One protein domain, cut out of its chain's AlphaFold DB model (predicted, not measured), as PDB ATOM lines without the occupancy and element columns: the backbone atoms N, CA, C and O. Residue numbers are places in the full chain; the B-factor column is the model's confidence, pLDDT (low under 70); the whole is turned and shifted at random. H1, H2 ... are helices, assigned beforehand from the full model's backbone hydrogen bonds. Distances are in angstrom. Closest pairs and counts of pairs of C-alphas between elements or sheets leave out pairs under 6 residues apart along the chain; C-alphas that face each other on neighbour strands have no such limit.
ATOM      1  N   HIS A 132     137.971 226.056 192.844       66.06
ATOM      2  CA  HIS A 132     138.364 226.173 194.251       66.06
ATOM      3  C   HIS A 132     138.209 224.852 195.023       66.06
ATOM      4  O   HIS A 132     139.017 224.571 195.904       66.06
ATOM      5  N   GLU A 133     137.227 224.014 194.672       69.06
ATOM      6  CA  GLU A 133     137.055 222.686 195.277       69.06
ATOM      7  C   GLU A 133     138.172 221.748 194.831       69.06
ATOM      8  O   GLU A 133     138.759 221.044 195.654       69.06
ATOM      9  N   PHE A 134     138.549 221.836 193.553       72.44
ATOM     10  CA  PHE A 134     139.713 221.135 193.024       72.44
ATOM     11  C   PHE A 134     141.005 221.566 193.736       72.44
ATOM     12  O   PHE A 134     141.787 220.723 194.166       72.44
ATOM     13  N   LEU A 135     141.219 222.873 193.925       76.94
ATOM     14  CA  LEU A 135     142.409 223.390 194.607       76.94
ATOM     15  C   LEU A 135     142.480 222.965 196.079       76.94
ATOM     16  O   LEU A 135     143.557 222.608 196.548       76.94
ATOM     17  N   ILE A 136     141.356 222.962 196.801       75.00
ATOM     18  CA  ILE A 136     141.301 222.498 198.196       75.00
ATOM     19  C   ILE A 136     141.627 221.004 198.279       75.00
ATOM     20  O   ILE A 136     142.409 220.592 199.136       75.00
ATOM     21  N   GLU A 137     141.079 220.188 197.380       72.38
ATOM     22  CA  GLU A 137     141.356 218.753 197.361       72.38
ATOM     23  C   GLU A 137     142.817 218.453 196.998       72.38
ATOM     24  O   GLU A 137     143.466 217.631 197.654       72.38
ATOM     25  N   VAL A 138     143.372 219.177 196.021       77.19
ATOM     26  CA  VAL A 138     144.794 219.109 195.664       77.19
ATOM     27  C   VAL A 138     145.670 219.537 196.839       77.19
ATOM     28  O   VAL A 138     146.634 218.841 197.149       77.19
ATOM     29  N   LEU A 139     145.323 220.620 197.540       78.44
ATOM     30  CA  LEU A 139     146.084 221.115 198.687       78.44
ATOM     31  C   LEU A 139     146.045 220.135 199.866       78.44
ATOM     32  O   LEU A 139     147.080 219.858 200.462       78.44
ATOM     33  N   LEU A 140     144.885 219.555 200.182       68.75
ATOM     34  CA  LEU A 140     144.751 218.541 201.236       68.75
ATOM     35  C   LEU A 140     145.473 217.239 200.871       68.75
ATOM     36  O   LEU A 140     146.056 216.570 201.728       68.75
ATOM     37  N   ARG A 141     145.454 216.856 199.591       70.94
ATOM     38  CA  ARG A 141     146.218 215.714 199.088       70.94
ATOM     39  C   ARG A 141     147.722 215.985 199.166       70.94
ATOM     40  O   ARG A 141     148.449 215.140 199.678       70.94
ATOM     41  N   ALA A 142     148.166 217.172 198.760       72.00
ATOM     42  CA  ALA A 142     149.549 217.615 198.885       72.00
ATOM     43  C   ALA A 142     149.992 217.675 200.353       72.00
ATOM     44  O   ALA A 142     151.046 217.147 200.677       72.00
ATOM     45  N   ALA A 143     149.174 218.209 201.261       72.94
ATOM     46  CA  ALA A 143     149.471 218.253 202.693       72.94
ATOM     47  C   ALA A 143     149.652 216.848 203.291       72.94
ATOM     48  O   ALA A 143     150.585 216.619 204.060       72.94
ATOM     49  N   ARG A 144     148.819 215.877 202.887       69.19
ATOM     50  CA  ARG A 144     148.997 214.467 203.273       69.19
ATOM     51  C   ARG A 144     150.311 213.884 202.744       69.19
ATOM     52  O   ARG A 144     151.007 213.211 203.497       69.19
ATOM     53  N   TYR A 145     150.677 214.166 201.493       65.94
ATOM     54  CA  TYR A 145     151.969 213.740 200.942       65.94
ATOM     55  C   TYR A 145     153.151 214.415 201.643       65.94
ATOM     56  O   TYR A 145     154.111 213.738 201.990       65.94
ATOM     57  N   MET A 146     153.066 215.715 201.916       72.44
ATOM     58  CA  MET A 146     154.096 216.464 202.636       72.44
ATOM     59  C   MET A 146     154.311 215.900 204.038       72.44
ATOM     60  O   MET A 146     155.450 215.668 204.429       72.44
ATOM     61  N   LYS A 147     153.228 215.598 204.764       73.44
ATOM     62  CA  LYS A 147     153.296 214.951 206.079       73.44
ATOM     63  C   LYS A 147     154.026 213.604 206.014       73.44
ATOM     64  O   LYS A 147     154.900 213.351 206.837       73.44
ATOM     65  N   LEU A 148     153.721 212.775 205.011       67.50
ATOM     66  CA  LEU A 148     154.411 211.499 204.797       67.50
ATOM     67  C   LEU A 148     155.897 211.697 204.468       67.50
ATOM     68  O   LEU A 148     156.743 211.026 205.049       67.50
ATOM     69  N   ILE A 149     156.228 212.627 203.572       73.25
ATOM     70  CA  ILE A 149     157.615 212.895 203.165       73.25
ATOM     71  C   ILE A 149     158.447 213.392 204.352       73.25
ATOM     72  O   ILE A 149     159.548 212.896 204.577       73.25
ATOM     73  N   VAL A 150     157.915 214.331 205.141       79.38
ATOM     74  CA  VAL A 150     158.592 214.862 206.334       79.38
ATOM     75  C   VAL A 150     158.861 213.752 207.350       79.38
ATOM     76  O   VAL A 150     159.962 213.677 207.894       79.38
ATOM     77  N   LEU A 151     157.894 212.854 207.557       72.88
ATOM     78  CA  LEU A 151     158.060 211.700 208.437       72.88
ATOM     79  C   LEU A 151     159.185 210.766 207.959       72.88
ATOM     80  O   LEU A 151     160.049 210.384 208.745       72.88
ATOM     81  N   TRP A 152     159.204 210.430 206.668       70.31
ATOM     82  CA  TRP A 152     160.247 209.582 206.086       70.31
ATOM     83  C   TRP A 152     161.639 210.209 206.203       70.31
ATOM     84  O   TRP A 152     162.594 209.516 206.547       70.31
ATOM     85  N   ILE A 153     161.754 211.522 205.984       76.88
ATOM     86  CA  ILE A 153     163.015 212.250 206.171       76.88
ATOM     87  C   ILE A 153     163.474 212.163 207.631       76.88
ATOM     88  O   ILE A 153     164.636 211.848 207.879       76.88
ATOM     89  N   ALA A 154     162.577 212.386 208.598       80.88
ATOM     90  CA  ALA A 154     162.912 212.295 210.020       80.88
ATOM     91  C   ALA A 154     163.428 210.898 210.405       80.88
ATOM     92  O   ALA A 154     164.409 210.782 211.134       80.88
ATOM     93  N   VAL A 155     162.825 209.843 209.857       77.19
ATOM     94  CA  VAL A 155     163.229 208.448 210.092       77.19
ATOM     95  C   VAL A 155     164.591 208.149 209.469       77.19
ATOM     96  O   VAL A 155     165.430 207.521 210.109       77.19
ATOM     97  N   ILE A 156     164.860 208.620 208.250       76.56
ATOM     98  CA  ILE A 156     166.181 208.469 207.617       76.56
ATOM     99  C   ILE A 156     167.256 209.196 208.441       76.56
ATOM    100  O   ILE A 156     168.332 208.641 208.672       76.56
ATOM    101  N   LEU A 157     166.960 210.406 208.931       81.19
ATOM    102  CA  LEU A 157     167.868 211.187 209.780       81.19
ATOM    103  C   LEU A 157     168.122 210.518 211.138       81.19
ATOM    104  O   LEU A 157     169.255 210.474 211.612       81.19
ATOM    105  N   PHE A 158     167.083 209.956 211.750       80.81
ATOM    106  CA  PHE A 158     167.210 209.203 212.991       80.81
ATOM    107  C   PHE A 158     168.079 207.955 212.786       80.81
ATOM    108  O   PHE A 158     169.066 207.766 213.487       80.81
ATOM    109  N   ASN A 159     167.802 207.149 211.760       75.06
ATOM    110  CA  ASN A 159     168.589 205.945 211.484       75.06
ATOM    111  C   ASN A 159     170.047 206.254 211.106       75.06
ATOM    112  O   ASN A 159     170.955 205.579 211.587       75.06
ATOM    113  N   THR A 160     170.299 207.294 210.301       77.69
ATOM    114  CA  THR A 160     171.674 207.749 209.998       77.69
ATOM    115  C   THR A 160     172.416 208.178 211.261       77.69
ATOM    116  O   THR A 160     173.585 207.827 211.422       77.69
ATOM    117  N   TYR A 161     171.746 208.881 212.180       81.69
ATOM    118  CA  TYR A 161     172.317 209.247 213.476       81.69
ATOM    119  C   TYR A 161     172.717 208.009 214.292       81.69
ATOM    120  O   TYR A 161     173.868 207.918 214.702       81.69
ATOM    121  N   PHE A 162     171.827 207.024 214.462       75.44
ATOM    122  CA  PHE A 162     172.126 205.808 215.237       75.44
ATOM    123  C   PHE A 162     173.238 204.958 214.619       75.44
ATOM    124  O   PHE A 162     174.151 204.536 215.327       75.44
ATOM    125  N   VAL A 163     173.215 204.765 213.297       74.44
ATOM    126  CA  VAL A 163     174.272 204.036 212.581       74.44
ATOM    127  C   VAL A 163     175.626 204.733 212.742       74.44
ATOM    128  O   VAL A 163     176.640 204.056 212.848       74.44
ATOM    129  N   SER A 164     175.663 206.066 212.864       73.75
ATOM    130  CA  SER A 164     176.914 206.817 213.072       73.75
ATOM    131  C   SER A 164     177.611 206.519 214.412       73.75
ATOM    132  O   SER A 164     178.823 206.718 214.522       73.75
ATOM    133  N   PHE A 165     176.879 206.034 215.423       72.94
ATOM    134  CA  PHE A 165     177.460 205.587 216.697       72.94
ATOM    135  C   PHE A 165     177.933 204.133 216.668       72.94
ATOM    136  O   PHE A 165     178.614 203.705 217.598       72.94
ATOM    137  N   HIS A 166     177.584 203.366 215.631       71.94
ATOM    138  CA  HIS A 166     177.913 201.951 215.579       71.94
ATOM    139  C   HIS A 166     179.380 201.734 215.152       71.94
ATOM    140  O   HIS A 166     179.787 202.270 214.115       71.94
ATOM    141  N   PRO A 167     180.167 200.910 215.873       73.62
ATOM    142  CA  PRO A 167     181.585 200.676 215.571       73.62
ATOM    143  C   PRO A 167     181.833 200.219 214.126       73.62
ATOM    144  O   PRO A 167     182.690 200.765 213.437       73.62
ATOM    145  N   TRP A 168     181.001 199.303 213.616       69.00
ATOM    146  CA  TRP A 168     181.080 198.816 212.230       69.00
ATOM    147  C   TRP A 168     180.918 199.923 211.175       69.00
ATOM    148  O   TRP A 168     181.578 199.909 210.138       69.00
ATOM    149  N   ALA A 169     180.066 200.919 211.435       68.00
ATOM    150  CA  ALA A 169     179.876 202.029 210.507       68.00
ATOM    151  C   ALA A 169     181.080 202.979 210.511       68.00
ATOM    152  O   ALA A 169     181.425 203.535 209.469       68.00
ATOM    153  N   GLN A 170     181.736 203.139 211.664       68.88
ATOM    154  CA  GLN A 170     182.968 203.920 211.777       68.88
ATOM    155  C   GLN A 170     184.130 203.241 211.044       68.88
ATOM    156  O   GLN A 170     184.872 203.917 210.333       68.88
ATOM    157  N   GLU A 171     184.239 201.914 211.133       72.75
ATOM    158  CA  GLU A 171     185.232 201.133 210.385       72.75
ATOM    159  C   GLU A 171     184.999 201.193 208.870       72.75
ATOM    160  O   GLU A 171     185.940 201.420 208.109       72.75
ATOM    161  N   LEU A 172     183.745 201.076 208.415       67.38
ATOM    162  CA  LEU A 172     183.388 201.225 207.000       67.38
ATOM    163  C   LEU A 172     183.624 202.645 206.476       67.38
ATOM    164  O   LEU A 172     184.071 202.806 205.341       67.38
ATOM    165  N   ALA A 173     183.343 203.674 207.280       65.38
ATOM    166  CA  ALA A 173     183.610 205.061 206.912       65.38
ATOM    167  C   ALA A 173     185.119 205.330 206.796       65.38
ATOM    168  O   ALA A 173     185.551 205.949 205.823       65.38
ATOM    169  N   ALA A 174     185.920 204.805 207.730       67.44
ATOM    170  CA  ALA A 174     187.377 204.906 207.691       67.44
ATOM    171  C   ALA A 174     187.985 204.126 206.507       67.44
ATOM    172  O   ALA A 174     188.897 204.619 205.844       67.44
ATOM    173  N   ALA A 175     187.452 202.940 206.192       67.06
ATOM    174  CA  ALA A 175     187.868 202.157 205.027       67.06
ATOM    175  C   ALA A 175     187.465 202.824 203.697       67.06
ATOM    176  O   ALA A 175     188.232 202.799 202.734       67.06
ATOM    177  N   ALA A 176     186.292 203.463 203.639       61.94
ATOM    178  CA  ALA A 176     185.821 204.187 202.458       61.94
ATOM    179  C   ALA A 176     186.618 205.478 202.191       61.94
ATOM    180  O   ALA A 176     186.788 205.855 201.029       61.94
ATOM    181  N   GLU A 177     187.131 206.132 203.239       58.78
ATOM    182  CA  GLU A 177     187.986 207.322 203.125       58.78
ATOM    183  C   GLU A 177     189.353 206.999 202.495       58.78
ATOM    184  O   GLU A 177     189.937 207.847 201.826       58.78
ATOM    185  N   PHE A 178     189.835 205.756 202.617       55.22
ATOM    186  CA  PHE A 178     191.125 205.337 202.062       55.22
ATOM    187  C   PHE A 178     191.102 205.076 200.546       55.22
ATOM    188  O   PHE A 178     192.147 205.113 199.899       55.22
ATOM    189  N   GLN A 179     189.934 204.797 199.957       55.84
ATOM    190  CA  GLN A 179     189.862 204.219 198.610       55.84
ATOM    191  C   GLN A 179     189.386 205.178 197.511       55.84
ATOM    192  O   GLN A 179     189.436 204.816 196.336       55.84
ATOM    193  N   ASN A 180     188.932 206.389 197.848       54.12
ATOM    194  CA  ASN A 180     188.256 207.258 196.885       54.12
ATOM    195  C   ASN A 180     188.899 208.651 196.774       54.12
ATOM    196  O   ASN A 180     188.433 209.620 197.362       54.12
ATOM    197  N   ASP A 181     189.889 208.768 195.885       57.81
ATOM    198  CA  ASP A 181     190.362 210.032 195.280       57.81
ATOM    199  C   ASP A 181     189.324 210.647 194.304       57.81
ATOM    200  O   ASP A 181     189.642 211.453 193.428       57.81
ATOM    201  N   SER A 182     188.049 210.258 194.419       56.56
ATOM    202  CA  SER A 182     186.960 210.754 193.586       56.56
ATOM    203  C   SER A 182     186.029 211.671 194.380       56.56
ATOM    204  O   SER A 182     185.792 211.500 195.571       56.56
ATOM    205  N   TRP A 183     185.518 212.673 193.669       53.22
ATOM    206  CA  TRP A 183     184.746 213.864 194.043       53.22
ATOM    207  C   TRP A 183     183.454 213.657 194.883       53.22
ATOM    208  O   TRP A 183     182.528 214.459 194.814       53.22
ATOM    209  N   MET A 184     183.314 212.614 195.700       51.53
ATOM    210  CA  MET A 184     182.158 212.490 196.593       51.53
ATOM    211  C   MET A 184     182.385 213.348 197.845       51.53
ATOM    212  O   MET A 184     183.256 213.069 198.665       51.53
ATOM    213  N   SER A 185     181.609 214.427 198.004       62.75
ATOM    214  CA  SER A 185     181.723 215.297 199.185       62.75
ATOM    215  C   SER A 185     181.589 214.486 200.484       62.75
ATOM    216  O   SER A 185     180.688 213.657 200.604       62.75
ATOM    217  N   ARG A 186     182.440 214.768 201.484       57.41
ATOM    218  CA  ARG A 186     182.502 214.101 202.807       57.41
ATOM    219  C   ARG A 186     181.139 213.938 203.503       57.41
ATOM    220  O   ARG A 186     180.966 213.074 204.348       57.41
ATOM    221  N   ARG A 187     180.146 214.754 203.126       59.94
ATOM    222  CA  ARG A 187     178.759 214.643 203.590       59.94
ATOM    223  C   ARG A 187     178.058 213.412 203.016       59.94
ATOM    224  O   ARG A 187     177.477 212.670 203.792       59.94
ATOM    225  N   LEU A 188     178.147 213.158 201.707       63.81
ATOM    226  CA  LEU A 188     177.465 212.048 201.016       63.81
ATOM    227  C   LEU A 188     177.890 210.662 201.527       63.81
ATOM    228  O   LEU A 188     177.073 209.743 201.523       63.81
ATOM    229  N   ALA A 189     179.118 210.534 202.036       64.62
ATOM    230  CA  ALA A 189     179.632 209.294 202.618       64.62
ATOM    231  C   ALA A 189     178.813 208.803 203.828       64.62
ATOM    232  O   ALA A 189     178.658 207.601 203.999       64.62
ATOM    233  N   TYR A 190     178.219 209.708 204.617       66.12
ATOM    234  CA  TYR A 190     177.385 209.347 205.775       66.12
ATOM    235  C   TYR A 190     175.914 209.086 205.420       66.12
ATOM    236  O   TYR A 190     175.218 208.377 206.146       66.12
ATOM    237  N   TRP A 191     175.427 209.612 204.292       67.38
ATOM    238  CA  TRP A 191     174.052 209.355 203.834       67.38
ATOM    239  C   TRP A 191     173.896 207.955 203.239       67.38
ATOM    240  O   TRP A 191     172.837 207.343 203.367       67.38
ATOM    241  N   HIS A 192     174.950 207.434 202.607       73.06
ATOM    242  CA  HIS A 192     174.910 206.148 201.918       73.06
ATOM    243  C   HIS A 192     174.638 204.954 202.863       73.06
ATOM    244  O   HIS A 192     173.726 204.181 202.564       73.06
ATOM    245  N   PRO A 193     175.298 204.818 204.034       72.25
ATOM    246  CA  PRO A 193     174.977 203.773 205.008       72.25
ATOM    247  C   PRO A 193     173.541 203.844 205.535       72.25
ATOM    248  O   PRO A 193     172.902 202.811 205.701       72.25
ATOM    249  N   GLY A 194     173.000 205.046 205.754       75.31
ATOM    250  CA  GLY A 194     171.620 205.203 206.214       75.31
ATOM    251  C   GLY A 194     170.580 204.810 205.173       75.31
ATOM    252  O   GLY A 194     169.602 204.145 205.507       75.31
ATOM    253  N   LEU A 195     170.801 205.164 203.902       75.25
ATOM    254  CA  LEU A 195     169.938 204.713 202.808       75.25
ATOM    255  C   LEU A 195     169.990 203.191 202.658       75.25
ATOM    256  O   LEU A 195     168.939 202.553 202.606       75.25
ATOM    257  N   LEU A 196     171.190 202.602 202.672       78.38
ATOM    258  CA  LEU A 196     171.348 201.148 202.661       78.38
ATOM    259  C   LEU A 196     170.625 200.495 203.842       78.38
ATOM    260  O   LEU A 196     169.905 199.520 203.643       78.38
ATOM    261  N   TYR A 197     170.731 201.068 205.040       78.19
ATOM    262  CA  TYR A 197     170.015 200.581 206.213       78.19
ATOM    263  C   TYR A 197     168.495 200.618 206.020       78.19
ATOM    264  O   TYR A 197     167.825 199.618 206.262       78.19
ATOM    265  N   THR A 198     167.936 201.717 205.503       74.19
ATOM    266  CA  THR A 198     166.489 201.779 205.228       74.19
ATOM    267  C   THR A 198     166.030 200.744 204.198       74.19
ATOM    268  O   THR A 198     164.941 200.188 204.342       74.19
ATOM    269  N   VAL A 199     166.867 200.428 203.202       80.94
ATOM    270  CA  VAL A 199     166.598 199.370 202.215       80.94
ATOM    271  C   VAL A 199     166.660 197.982 202.856       80.94
ATOM    272  O   VAL A 199     165.812 197.146 202.553       80.94
ATOM    273  N   ILE A 200     167.614 197.740 203.760       80.38
ATOM    274  CA  ILE A 200     167.734 196.480 204.513       80.38
ATOM    275  C   ILE A 200     166.525 196.278 205.432       80.38
ATOM    276  O   ILE A 200     165.950 195.193 205.473       80.38
ATOM    277  N   VAL A 201     166.090 197.325 206.136       80.12
ATOM    278  CA  VAL A 201     164.883 197.263 206.968       80.12
ATOM    279  C   VAL A 201     163.662 196.964 206.101       80.12
ATOM    280  O   VAL A 201     162.916 196.036 206.397       80.12
ATOM    281  N   ALA A 202     163.480 197.680 204.988       79.44
ATOM    282  CA  ALA A 202     162.372 197.431 204.068       79.44
ATOM    283  C   ALA A 202     162.394 196.004 203.489       79.44
ATOM    284  O   ALA A 202     161.346 195.361 203.425       79.44
ATOM    285  N   SER A 203     163.568 195.484 203.113       80.31
ATOM    286  CA  SER A 203     163.695 194.119 202.597       80.31
ATOM    287  C   SER A 203     163.372 193.081 203.674       80.31
ATOM    288  O   SER A 203     162.623 192.144 203.396       80.31
ATOM    289  N   PHE A 204     163.815 193.286 204.917       81.75
ATOM    290  CA  PHE A 204     163.470 192.428 206.051       81.75
ATOM    291  C   PHE A 204     161.960 192.409 206.334       81.75
ATOM    292  O   PHE A 204     161.381 191.332 206.489       81.75
ATOM    293  N   MET A 205     161.293 193.570 206.312       79.69
ATOM    294  CA  MET A 205     159.828 193.670 206.439       79.69
ATOM    295  C   MET A 205     159.109 192.889 205.325       79.69
ATOM    296  O   MET A 205     158.134 192.176 205.570       79.69
ATOM    297  N   THR A 206     159.604 192.976 204.084       77.31
ATOM    298  CA  THR A 206     159.015 192.215 202.971       77.31
ATOM    299  C   THR A 206     159.283 190.716 203.077       77.31
ATOM    300  O   THR A 206     158.379 189.922 202.841       77.31
ATOM    301  N   MET A 207     160.486 190.312 203.493       80.31
ATOM    302  CA  MET A 207     160.867 188.905 203.637       80.31
ATOM    303  C   MET A 207     160.100 188.220 204.764       80.31
ATOM    304  O   MET A 207     159.605 187.114 204.578       80.31
ATOM    305  N   THR A 208     159.956 188.875 205.916       73.31
ATOM    306  CA  THR A 208     159.153 188.357 207.036       73.31
ATOM    307  C   THR A 208     157.683 188.231 206.657       73.31
ATOM    308  O   THR A 208     157.058 187.232 206.998       73.31
ATOM    309  N   THR A 209     157.142 189.172 205.879       75.88
ATOM    310  CA  THR A 209     155.777 189.045 205.350       75.88
ATOM    311  C   THR A 209     155.650 187.857 204.402       75.88
ATOM    312  O   THR A 209     154.725 187.070 204.569       75.88
ATOM    313  N   ILE A 210     156.586 187.686 203.460       77.62
ATOM    314  CA  ILE A 210     156.597 186.542 202.532       77.62
ATOM    315  C   ILE A 210     156.682 185.221 203.310       77.62
ATOM    316  O   ILE A 210     155.912 184.300 203.055       77.62
ATOM    317  N   MET A 211     157.562 185.142 204.310       77.38
ATOM    318  CA  MET A 211     157.695 183.964 205.173       77.38
ATOM    319  C   MET A 211     156.392 183.643 205.909       77.38
ATOM    320  O   MET A 211     155.954 182.496 205.899       77.38
ATOM    321  N   VAL A 212     155.739 184.651 206.492       73.00
ATOM    322  CA  VAL A 212     154.451 184.486 207.183       73.00
ATOM    323  C   VAL A 212     153.334 184.082 206.207       73.00
ATOM    324  O   VAL A 212     152.458 183.301 206.575       73.00
ATOM    325  N   THR A 213     153.361 184.562 204.957       69.81
ATOM    326  CA  THR A 213     152.360 184.179 203.947       69.81
ATOM    327  C   THR A 213     152.554 182.772 203.391       69.81
ATOM    328  O   THR A 213     151.561 182.128 203.065       69.81
ATOM    329  N   GLU A 214     153.797 182.296 203.281       75.69
ATOM    330  CA  GLU A 214     154.119 180.988 202.687       75.69
ATOM    331  C   GLU A 214     154.106 179.849 203.720       75.69
ATOM    332  O   GLU A 214     153.646 178.747 203.430       75.69
ATOM    333  N   ILE A 215     154.603 180.098 204.938       71.50
ATOM    334  CA  ILE A 215     154.788 179.064 205.975       71.50
ATOM    335  C   ILE A 215     153.587 179.005 206.937       71.50
ATOM    336  O   ILE A 215     153.368 177.989 207.596       71.50
ATOM    337  N   GLY A 216     152.768 180.060 206.989       66.00
ATOM    338  CA  GLY A 216     151.724 180.212 208.000       66.00
ATOM    339  C   GLY A 216     152.297 180.647 209.353       66.00
ATOM    340  O   GLY A 216     153.390 181.206 209.428       66.00
ATOM    341  N   ASP A 217     151.542 180.433 210.432       67.75
ATOM    342  CA  ASP A 217     151.933 180.875 211.776       67.75
ATOM    343  C   ASP A 217     153.165 180.099 212.275       67.75
ATOM    344  O   ASP A 217     153.114 178.890 212.515       67.75
ATOM    345  N   VAL A 218     154.300 180.790 212.390       70.75
ATOM    346  CA  VAL A 218     155.557 180.204 212.871       70.75
ATOM    347  C   VAL A 218     155.499 180.118 214.396       70.75
ATOM    348  O   VAL A 218     155.410 181.145 215.069       70.75
ATOM    349  N   ASP A 219     155.606 178.910 214.958       71.94
ATOM    350  CA  ASP A 219     155.611 178.700 216.414       71.94
ATOM    351  C   ASP A 219     156.933 179.166 217.058       71.94
ATOM    352  O   ASP A 219     157.844 178.394 217.372       71.94
ATOM    353  N   VAL A 220     157.043 180.480 217.254       75.38
ATOM    354  CA  VAL A 220     158.178 181.147 217.910       75.38
ATOM    355  C   VAL A 220     158.187 180.987 219.433       75.38
ATOM    356  O   VAL A 220     159.163 181.380 220.079       75.38
ATOM    357  N   ARG A 221     157.159 180.364 220.035       73.38
ATOM    358  CA  ARG A 221     157.059 180.187 221.501       73.38
ATOM    359  C   ARG A 221     158.239 179.411 222.076       73.38
ATOM    360  O   ARG A 221     158.648 179.640 223.215       73.38
ATOM    361  N   ARG A 222     158.834 178.526 221.269       78.62
ATOM    362  CA  ARG A 222     160.006 177.723 221.643       78.62
ATOM    363  C   ARG A 222     161.257 178.561 221.940       78.62
ATOM    364  O   ARG A 222     162.120 178.096 222.679       78.62
ATOM    365  N   PHE A 223     161.349 179.782 221.414       77.31
ATOM    366  CA  PHE A 223     162.494 180.680 221.612       77.31
ATOM    367  C   PHE A 223     162.343 181.606 222.833       77.31
ATOM    368  O   PHE A 223     163.236 182.397 223.131       77.31
ATOM    369  N   GLY A 224     161.244 181.471 223.582       83.25
ATOM    370  CA  GLY A 224     161.004 182.183 224.832       83.25
ATOM    371  C   GLY A 224     160.111 183.420 224.693       83.25
ATOM    372  O   GLY A 224     159.833 183.917 223.603       83.25
ATOM    373  N   ARG A 225     159.670 183.937 225.847       79.44
ATOM    374  CA  ARG A 225     158.637 184.986 225.953       79.44
ATOM    375  C   ARG A 225     159.008 186.306 225.269       79.44
ATOM    376  O   ARG A 225     158.132 186.984 224.751       79.44
ATOM    377  N   VAL A 226     160.287 186.685 225.266       77.12
ATOM    378  CA  VAL A 226     160.739 187.938 224.631       77.12
ATOM    379  C   VAL A 226     160.622 187.844 223.110       77.12
ATOM    380  O   VAL A 226     160.106 188.763 222.479       77.12
ATOM    381  N   VAL A 227     161.039 186.716 222.530       78.25
ATOM    382  CA  VAL A 227     160.969 186.476 221.081       78.25
ATOM    383  C   VAL A 227     159.520 186.380 220.617       78.25
ATOM    384  O   VAL A 227     159.174 186.966 219.598       78.25
ATOM    385  N   GLU A 228     158.654 185.731 221.399       78.12
ATOM    386  CA  GLU A 228     157.211 185.671 221.134       78.12
ATOM    387  C   GLU A 228     156.574 187.071 221.075       78.12
ATOM    388  O   GLU A 228     155.848 187.394 220.135       78.12
ATOM    389  N   VAL A 229     156.887 187.933 222.049       78.69
ATOM    390  CA  VAL A 229     156.377 189.309 222.085       78.69
ATOM    391  C   VAL A 229     156.905 190.118 220.901       78.69
ATOM    392  O   VAL A 229     156.124 190.799 220.240       78.69
ATOM    393  N   LEU A 230     158.206 190.045 220.602       78.19
ATOM    394  CA  LEU A 230     158.793 190.764 219.470       78.19
ATOM    395  C   LEU A 230     158.190 190.308 218.141       78.19
ATOM    396  O   LEU A 230     157.805 191.154 217.342       78.19
ATOM    397  N   TRP A 231     158.041 188.997 217.940       80.75
ATOM    398  CA  TRP A 231     157.424 188.425 216.745       80.75
ATOM    399  C   TRP A 231     155.996 188.931 216.545       80.75
ATOM    400  O   TRP A 231     155.669 189.407 215.462       80.75
ATOM    401  N   LYS A 232     155.180 188.945 217.610       81.19
ATOM    402  CA  LYS A 232     153.809 189.469 217.552       81.19
ATOM    403  C   LYS A 232     153.771 190.922 217.058       81.19
ATOM    404  O   LYS A 232     153.018 191.249 216.142       81.19
ATOM    405  N   HIS A 233     154.594 191.790 217.644       78.69
ATOM    406  CA  HIS A 233     154.662 193.199 217.240       78.69
ATOM    407  C   HIS A 233     155.216 193.360 215.820       78.69
ATOM    408  O   HIS A 233     154.752 194.216 215.067       78.69
ATOM    409  N   MET A 234     156.170 192.510 215.436       79.31
ATOM    410  CA  MET A 234     156.766 192.497 214.106       79.31
ATOM    411  C   MET A 234     155.698 192.187 213.039       79.31
ATOM    412  O   MET A 234     155.501 192.964 212.104       79.31
ATOM    413  N   THR A 235     154.913 191.122 213.230       77.56
ATOM    414  CA  THR A 235     153.842 190.728 212.301       77.56
ATOM    415  C   THR A 235     152.819 191.849 212.082       77.56
ATOM    416  O   THR A 235     152.435 192.109 210.941       77.56
ATOM    417  N   ILE A 236     152.426 192.567 213.141       78.19
ATOM    418  CA  ILE A 236     151.489 193.702 213.042       78.19
ATOM    419  C   ILE A 236     152.071 194.822 212.164       78.19
ATOM    420  O   ILE A 236     151.387 195.341 211.277       78.19
ATOM    421  N   LEU A 237     153.346 195.171 212.363       79.38
ATOM    422  CA  LEU A 237     154.016 196.202 211.562       79.38
ATOM    423  C   LEU A 237     154.185 195.777 210.098       79.38
ATOM    424  O   LEU A 237     154.050 196.616 209.210       79.38
ATOM    425  N   CYS A 238     154.425 194.492 209.832       78.69
ATOM    426  CA  CYS A 238     154.483 193.932 208.479       78.69
ATOM    427  C   CYS A 238     153.161 194.067 207.725       78.69
ATOM    428  O   CYS A 238     153.139 194.570 206.597       78.69
ATOM    429  N   VAL A 239     152.047 193.704 208.368       76.56
ATOM    430  CA  VAL A 239     150.701 193.878 207.795       76.56
ATOM    431  C   VAL A 239     150.437 195.341 207.473       76.56
ATOM    432  O   VAL A 239     149.996 195.669 206.368       76.56
ATOM    433  N   TRP A 240     150.744 196.227 208.422       79.44
ATOM    434  CA  TRP A 240     150.574 197.660 208.230       79.44
ATOM    435  C   TRP A 240     151.429 198.184 207.066       79.44
ATOM    436  O   TRP A 240     150.910 198.886 206.192       79.44
ATOM    437  N   TYR A 241     152.707 197.792 207.009       78.69
ATOM    438  CA  TYR A 241     153.652 198.205 205.971       78.69
ATOM    439  C   TYR A 241     153.171 197.785 204.579       78.69
ATOM    440  O   TYR A 241     153.081 198.622 203.679       78.69
ATOM    441  N   HIS A 242     152.764 196.524 204.410       70.31
ATOM    442  CA  HIS A 242     152.245 196.022 203.137       70.31
ATOM    443  C   HIS A 242     150.921 196.677 202.734       70.31
ATOM    444  O   HIS A 242     150.741 197.035 201.567       70.31
ATOM    445  N   HIS A 243     150.013 196.901 203.686       72.12
ATOM    446  CA  HIS A 243     148.752 197.587 203.413       72.12
ATOM    447  C   HIS A 243     148.980 199.041 202.967       72.12
ATOM    448  O   HIS A 243     148.335 199.518 202.025       72.12
ATOM    449  N   LYS A 244     149.917 199.751 203.608       73.50
ATOM    450  CA  LYS A 244     150.283 201.119 203.225       73.50
ATOM    451  C   LYS A 244     150.983 201.148 201.864       73.50
ATOM    452  O   LYS A 244     150.633 201.986 201.031       73.50
ATOM    453  N   LEU A 245     151.901 200.213 201.614       70.75
ATOM    454  CA  LEU A 245     152.629 200.083 200.349       70.75
ATOM    455  C   LEU A 245     151.682 199.793 199.173       70.75
ATOM    456  O   LEU A 245     151.776 200.454 198.140       70.75
ATOM    457  N   GLY A 246     150.707 198.893 199.348       67.69
ATOM    458  CA  GLY A 246     149.685 198.600 198.334       67.69
ATOM    459  C   GLY A 246     148.827 199.818 197.975       67.69
ATOM    460  O   GLY A 246     148.603 200.101 196.797       67.69
ATOM    461  N   ARG A 247     148.428 200.623 198.976       65.44
ATOM    462  CA  ARG A 247     147.708 201.888 198.731       65.44
ATOM    463  C   ARG A 247     148.544 202.912 197.959       65.44
ATOM    464  O   ARG A 247     147.979 203.658 197.163       65.44
ATOM    465  N   VAL A 248     149.858 202.964 198.183       65.06
ATOM    466  CA  VAL A 248     150.772 203.866 197.455       65.06
ATOM    467  C   VAL A 248     150.990 203.395 196.015       65.06
ATOM    468  O   VAL A 248     150.986 204.220 195.105       65.06
ATOM    469  N   LEU A 249     151.113 202.082 195.796       65.69
ATOM    470  CA  LEU A 249     151.295 201.476 194.471       65.69
ATOM    471  C   LEU A 249     149.993 201.364 193.654       65.69
ATOM    472  O   LEU A 249     150.019 200.909 192.514       65.69
ATOM    473  N   GLY A 250     148.854 201.784 194.211       52.84
ATOM    474  CA  GLY A 250     147.570 201.805 193.507       52.84
ATOM    475  C   GLY A 250     146.961 200.424 193.252       52.84
ATOM    476  O   GLY A 250     146.038 200.317 192.446       52.84
ATOM    477  N   GLN A 251     147.440 199.375 193.929       50.78
ATOM    478  CA  GLN A 251     146.881 198.028 193.829       50.78
ATOM    479  C   GLN A 251     146.279 197.580 195.169       50.78
ATOM    480  O   GLN A 251     146.949 197.663 196.202       50.78
ATOM    481  N   PRO A 252     145.033 197.067 195.192       50.38
ATOM    482  CA  PRO A 252     144.482 196.429 196.378       50.38
ATOM    483  C   PRO A 252     145.142 195.055 196.554       50.38
ATOM    484  O   PRO A 252     144.647 194.043 196.065       50.38
ATOM    485  N   ILE A 253     146.284 195.018 197.240       52.25
ATOM    486  CA  ILE A 253     146.927 193.763 197.633       52.25
ATOM    487  C   ILE A 253     146.074 193.174 198.760       52.25
ATOM    488  O   ILE A 253     146.101 193.678 199.880       52.25
ATOM    489  N   ARG A 254     145.268 192.148 198.457       51.88
ATOM    490  CA  ARG A 254     144.605 191.325 199.479       51.88
ATOM    491  C   ARG A 254     145.589 190.228 199.903       51.88
ATOM    492  O   ARG A 254     145.847 189.346 199.085       51.88
ATOM    493  N   PRO A 255     146.148 190.240 201.125       51.62
ATOM    494  CA  PRO A 255     146.847 189.070 201.633       51.62
ATOM    495  C   PRO A 255     145.815 187.967 201.903       51.62
ATOM    496  O   PRO A 255     144.791 188.209 202.534       51.62
ATOM    497  N   ILE A 256     146.070 186.764 201.389       51.25
ATOM    498  CA  ILE A 256     145.111 185.645 201.355       51.25
ATOM    499  C   ILE A 256     144.920 184.983 202.738       51.25
ATOM    500  O   ILE A 256     143.965 184.235 202.917       51.25
ATOM    501  N   VAL A 257     145.776 185.262 203.734       46.59
ATOM    502  CA  VAL A 257     145.821 184.468 204.984       46.59
ATOM    503  C   VAL A 257     145.934 185.294 206.282       46.59
ATOM    504  O   VAL A 257     145.898 184.714 207.361       46.59
ATOM    505  N   LEU A 258     146.035 186.630 206.251       49.28
ATOM    506  CA  LEU A 258     146.303 187.399 207.485       49.28
ATOM    507  C   LEU A 258     145.060 188.056 208.101       49.28
ATOM    508  O   LEU A 258     144.176 188.491 207.360       49.28
ATOM    509  N   PRO A 259     144.988 188.146 209.448       43.28
ATOM    510  CA  PRO A 259     143.833 188.689 210.143       43.28
ATOM    511  C   PRO A 259     143.609 190.125 209.680       43.28
ATOM    512  O   PRO A 259     144.508 190.964 209.696       43.28
ATOM    513  N   GLN A 260     142.382 190.382 209.244       43.91
ATOM    514  CA  GLN A 260     141.996 191.600 208.539       43.91
ATOM    515  C   GLN A 260     142.058 192.861 209.427       43.91
ATOM    516  O   GLN A 260     142.011 193.971 208.906       43.91
ATOM    517  N   ASN A 261     142.268 192.684 210.739       47.12
ATOM    518  CA  ASN A 261     142.231 193.723 211.768       47.12
ATOM    519  C   ASN A 261     143.503 193.711 212.638       47.12
ATOM    520  O   ASN A 261     143.438 193.537 213.852       47.12
ATOM    521  N   ALA A 262     144.682 193.881 212.032       52.38
ATOM    522  CA  ALA A 262     145.905 194.173 212.785       52.38
ATOM    523  C   ALA A 262     145.858 195.632 213.274       52.38
ATOM    524  O   ALA A 262     146.459 196.535 212.689       52.38
ATOM    525  N   GLU A 263     145.051 195.890 214.297       57.88
ATOM    526  CA  GLU A 263     144.916 197.226 214.846       57.88
ATOM    527  C   GLU A 263     146.141 197.582 215.703       57.88
ATOM    528  O   GLU A 263     146.518 196.884 216.642       57.88
ATOM    529  N   ILE A 264     146.735 198.740 215.413       60.22
ATOM    530  CA  ILE A 264     147.908 199.315 216.101       60.22
ATOM    531  C   ILE A 264     147.622 199.570 217.605       60.22
ATOM    532  O   ILE A 264     148.515 199.915 218.375       60.22
ATOM    533  N   HIS A 265     146.381 199.375 218.069       59.28
ATOM    534  CA  HIS A 265     146.003 199.491 219.477       59.28
ATOM    535  C   HIS A 265     146.564 198.397 220.372       59.28
ATOM    536  O   HIS A 265     146.718 198.635 221.569       59.28
ATOM    537  N   GLU A 266     146.924 197.240 219.815       65.44
ATOM    538  CA  GLU A 266     147.503 196.153 220.607       65.44
ATOM    539  C   GLU A 266     148.877 196.504 221.205       65.44
ATOM    540  O   GLU A 266     149.332 195.830 222.128       65.44
ATOM    541  N   PHE A 267     149.509 197.593 220.751       64.12
ATOM    542  CA  PHE A 267     150.726 198.143 221.355       64.12
ATOM    543  C   PHE A 267     150.493 198.762 222.750       64.12
ATOM    544  O   PHE A 267     151.467 199.050 223.450       64.12
ATOM    545  N   GLY A 268     149.231 198.955 223.167       69.62
ATOM    546  CA  GLY A 268     148.823 199.321 224.529       69.62
ATOM    547  C   GLY A 268     149.627 200.480 225.125       69.62
ATOM    548  O   GLY A 268     149.501 201.625 224.693       69.62
ATOM    549  N   LEU A 269     150.504 200.156 226.081       62.91
ATOM    550  CA  LEU A 269     151.362 201.104 226.806       62.91
ATOM    551  C   LEU A 269     152.306 201.904 225.897       62.91
ATOM    552  O   LEU A 269     152.577 203.073 226.160       62.91
ATOM    553  N   ILE A 270     152.809 201.296 224.819       67.94
ATOM    554  CA  ILE A 270     153.734 201.973 223.898       67.94
ATOM    555  C   ILE A 270     152.982 203.071 223.134       67.94
ATOM    556  O   ILE A 270     153.527 204.148 222.897       67.94
ATOM    557  N   ARG A 271     151.706 202.830 222.804       70.56
ATOM    558  CA  ARG A 271     150.861 203.816 222.125       70.56
ATOM    559  C   ARG A 271     150.388 204.929 223.058       70.56
ATOM    560  O   ARG A 271     150.302 206.069 222.622       70.56
ATOM    561  N   GLU A 272     150.145 204.632 224.333       70.88
ATOM    562  CA  GLU A 272     149.841 205.661 225.339       70.88
ATOM    563  C   GLU A 272     151.028 206.606 225.578       70.88
ATOM    564  O   GLU A 272     150.846 207.822 225.640       70.88
ATOM    565  N   LEU A 273     152.255 206.075 225.635       63.81
ATOM    566  CA  LEU A 273     153.474 206.883 225.785       63.81
ATOM    567  C   LEU A 273     153.765 207.767 224.562       63.81
ATOM    568  O   LEU A 273     154.348 208.841 224.701       63.81
ATOM    569  N   LEU A 274     153.350 207.328 223.373       67.06
ATOM    570  CA  LEU A 274     153.546 208.030 222.103       67.06
ATOM    571  C   LEU A 274     152.231 208.582 221.529       67.06
ATOM    572  O   LEU A 274     152.106 208.724 220.317       67.06
ATOM    573  N   PHE A 275     151.272 208.949 222.387       66.81
ATOM    574  CA  PHE A 275     149.948 209.457 221.990       66.81
ATOM    575  C   PHE A 275     149.996 210.666 221.036       66.81
ATOM    576  O   PHE A 275     149.072 210.893 220.259       66.81
ATOM    577  N   PHE A 276     151.071 211.456 221.084       61.88
ATOM    578  CA  PHE A 276     151.244 212.616 220.211       61.88
ATOM    579  C   PHE A 276     151.590 212.247 218.756       61.88
ATOM    580  O   PHE A 276     151.444 213.081 217.862       61.88
ATOM    581  N   LEU A 277     152.065 211.024 218.495       64.56
ATOM    582  CA  LEU A 277     152.389 210.572 217.144       64.56
ATOM    583  C   LEU A 277     151.137 210.030 216.448       64.56
ATOM    584  O   LEU A 277     150.419 209.198 216.991       64.56
ATOM    585  N   ASP A 278     150.921 210.447 215.199       70.19
ATOM    586  CA  ASP A 278     149.944 209.796 214.325       70.19
ATOM    587  C   ASP A 278     150.268 208.305 214.138       70.19
ATOM    588  O   ASP A 278     151.436 207.918 214.156       70.19
ATOM    589  N   ASP A 279     149.261 207.482 213.835       71.19
ATOM    590  CA  ASP A 279     149.420 206.033 213.618       71.19
ATOM    591  C   ASP A 279     150.522 205.685 212.599       71.19
ATOM    592  O   ASP A 279     151.284 204.736 212.783       71.19
ATOM    593  N   ASP A 280     150.642 206.487 211.536       68.38
ATOM    594  CA  ASP A 280     151.686 206.324 210.523       68.38
ATOM    595  C   ASP A 280     153.085 206.640 211.083       68.38
ATOM    596  O   ASP A 280     154.060 205.964 210.761       68.38
ATOM    597  N   ALA A 281     153.186 207.671 211.924       71.00
ATOM    598  CA  ALA A 281     154.434 208.083 212.555       71.00
ATOM    599  C   ALA A 281     154.903 207.056 213.584       71.00
ATOM    600  O   ALA A 281     156.077 206.687 213.626       71.00
ATOM    601  N   PHE A 282     153.952 206.563 214.371       78.81
ATOM    602  CA  PHE A 282     154.159 205.526 215.361       78.81
ATOM    603  C   PHE A 282     154.671 204.232 214.722       78.81
ATOM    604  O   PHE A 282     155.725 203.733 215.115       78.81
ATOM    605  N   ALA A 283     153.990 203.728 213.686       76.50
ATOM    606  CA  ALA A 283     154.363 202.474 213.034       76.50
ATOM    607  C   ALA A 283     155.787 202.520 212.457       76.50
ATOM    608  O   ALA A 283     156.575 201.598 212.672       76.50
ATOM    609  N   VAL A 284     156.155 203.613 211.781       74.62
ATOM    610  CA  VAL A 284     157.506 203.754 211.214       74.62
ATOM    611  C   VAL A 284     158.567 203.881 212.314       74.62
ATOM    612  O   VAL A 284     159.640 203.283 212.205       74.62
ATOM    613  N   SER A 285     158.261 204.591 213.405       73.94
ATOM    614  CA  SER A 285     159.145 204.672 214.572       73.94
ATOM    615  C   SER A 285     159.359 203.301 215.221       73.94
ATOM    616  O   SER A 285     160.485 202.965 215.588       73.94
ATOM    617  N   CYS A 286     158.310 202.481 215.338       79.12
ATOM    618  CA  CYS A 286     158.409 201.125 215.876       79.12
ATOM    619  C   CYS A 286     159.246 200.207 214.978       79.12
ATOM    620  O   CYS A 286     160.091 199.483 215.497       79.12
ATOM    621  N   VAL A 287     159.070 200.274 213.652       79.75
ATOM    622  CA  VAL A 287     159.896 199.511 212.697       79.75
ATOM    623  C   VAL A 287     161.374 199.864 212.867       79.75
ATOM    624  O   VAL A 287     162.192 198.976 213.079       79.75
ATOM    625  N   SER A 288     161.707 201.159 212.869       77.00
ATOM    626  CA  SER A 288     163.082 201.631 213.080       77.00
ATOM    627  C   SER A 288     163.639 201.194 214.442       77.00
ATOM    628  O   SER A 288     164.750 200.676 214.510       77.00
ATOM    629  N   SER A 289     162.852 201.305 215.517       75.25
ATOM    630  CA  SER A 289     163.287 200.928 216.871       75.25
ATOM    631  C   SER A 289     163.561 199.427 217.001       75.25
ATOM    632  O   SER A 289     164.582 199.037 217.559       75.25
ATOM    633  N   ILE A 290     162.680 198.578 216.463       74.88
ATOM    634  CA  ILE A 290     162.850 197.120 216.490       74.88
ATOM    635  C   ILE A 290     164.081 196.720 215.669       74.88
ATOM    636  O   ILE A 290     164.896 195.932 216.142       74.88
ATOM    637  N   SER A 291     164.270 197.305 214.484       73.75
ATOM    638  CA  SER A 291     165.449 197.042 213.653       73.75
ATOM    639  C   SER A 291     166.763 197.481 214.310       73.75
ATOM    640  O   SER A 291     167.783 196.825 214.108       73.75
ATOM    641  N   ILE A 292     166.762 198.551 215.113       72.75
ATOM    642  CA  ILE A 292     167.939 198.973 215.892       72.75
ATOM    643  C   ILE A 292     168.223 197.986 217.032       72.75
ATOM    644  O   ILE A 292     169.378 197.642 217.259       72.75
ATOM    645  N   VAL A 293     167.191 197.492 217.725       74.06
ATOM    646  CA  VAL A 293     167.356 196.483 218.788       74.06
ATOM    647  C   VAL A 293     167.986 195.201 218.245       74.06
ATOM    648  O   VAL A 293     168.858 194.644 218.901       74.06
ATOM    649  N   PHE A 294     167.596 194.762 217.045       68.12
ATOM    650  CA  PHE A 294     168.223 193.606 216.397       68.12
ATOM    651  C   PHE A 294     169.692 193.852 216.034       68.12
ATOM    652  O   PHE A 294     170.500 192.955 216.230       68.12
ATOM    653  N   LEU A 295     170.050 195.056 215.577       66.94
ATOM    654  CA  LEU A 295     171.449 195.402 215.302       66.94
ATOM    655  C   LEU A 295     172.323 195.460 216.560       66.94
ATOM    656  O   LEU A 295     173.495 195.131 216.492       66.94
ATOM    657  N   LEU A 296     171.779 195.919 217.688       67.38
ATOM    658  CA  LEU A 296     172.526 196.029 218.948       67.38
ATOM    659  C   LEU A 296     172.624 194.702 219.716       67.38
ATOM    660  O   LEU A 296     173.302 194.645 220.740       67.38
ATOM    661  N   ALA A 297     171.890 193.676 219.280       66.50
ATOM    662  CA  ALA A 297     171.882 192.355 219.899       66.50
ATOM    663  C   ALA A 297     172.938 191.397 219.311       66.50
ATOM    664  O   ALA A 297     173.123 190.316 219.875       66.50
TER     665      ALA A 297
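This is residues 132 to 297 of the 298 residues of the protein "(rape) hypothetical protein" of Brassica napus (UniProt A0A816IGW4). One very long helix, H1, and a second long one, H3, meet near H1's last and H3's first residues in a wide corner; H5 crosses H3 toward its other end, and H8 runs nearly along H1, the same way, packed on H1 with residues 281 to 288 and on H5 with residues 283 to 287, and crosses H3 near Val 201. H1 sticks out from this body as an arm with residues 132 to 146, H2 and its link to H3 make a loop at the corner, standing free at residues 178 to 185, and a long unnamed stretch, residues 249 to 263, leads from H5 to the small H6 and H7. The printed part has 166 residues with eight named helices, H1 to H8 along the chain, and no named strand; the class is all helix. It is only just loose, close to compact, with a radius of gyration of the C-alphas of 18.9 A and spans of 60 by 53 by 33 A.

H1, residues 132 to 164, touches H3, residues 188 to 215, with residues 156 to 164 alone; their lines are about perpendicular at 78 degrees, and the closest C-alphas, those of Thr 160 and Gly 194, are 4.6 A apart. H1 also touches H8, residues 279 to 296, at a shallow tilt of 15 degrees, the same way, with the closest C-alphas, Leu 151 and Ala 281, 6.6 A apart. H3 is the hub, touching four helices. H3 and H8 only just touch, with 3 pairs of C-alphas within 8 A, the closest those of Val 201 and Ser 291 at 6.7 A; their lines are about perpendicular at 81 degrees. H2, residues 167 to 179, and H3 only just touch, with 3 pairs within 8 A, the closest Ala 173 and Ala 189 at 7.2 A; the tilt is steep, 53 degrees, opposite ways. H5, residues 225 to 248, touches H3 about perpendicular at 78 degrees, with the closest C-alphas, Met 205 and Cys 238, 5.7 A apart. H5 touches H8 at a steep tilt of 48 degrees, opposite ways, with C-alphas Leu 237 and Ala 283 closest at 6.5 A. The helix packing is mostly crossed, most touching pairs standing at large angles. H4, residues 220 to 223, touches H5, closest at C-alphas Arg 221 and Glu 228, 5.5 A. H6, residues 264 to 267, is close to but not clearly touching H5, with C-alphas Ile 236 and Ile 264 closest at 7.3 A. H7, residues 269 to 273, is close to but not clearly touching H8, with C-alphas Arg 271 and Phe 282 closest at 7.7 A. H1 and H5 are apart. In H1, H5, H7 and H8 every O i to N i+4 pair is within hydrogen-bond range, against 7 of 9 in H2 and 22 of 24 in H3; H4 and H6 are too short for such a pair.

H1 begins at C-alpha 132 at (138.364, 226.173, 194.251) and measures 47.1 A from first to last C-alpha. H3 measures 40.3 A, with C-alpha 215 at (154.788, 179.064, 205.975). H5 measures 35.1 A, H8 25.7 A and H2 19.2 A. The short H4, H6 and H7 measure 5.7, 6.1 and 6.2 A. H8 ends at C-alpha 296 at (172.526, 196.029, 218.948).

The C-alphas farthest apart are those of His 132 and Arg 222, 59.7 A. The printed part has no cut. The H5 to H6 link is long, with 15 residues. The mean pLDDT of the printed part is 70.1, and 67 residues are under 70, among them residues 172 to 191 and 246 to 270.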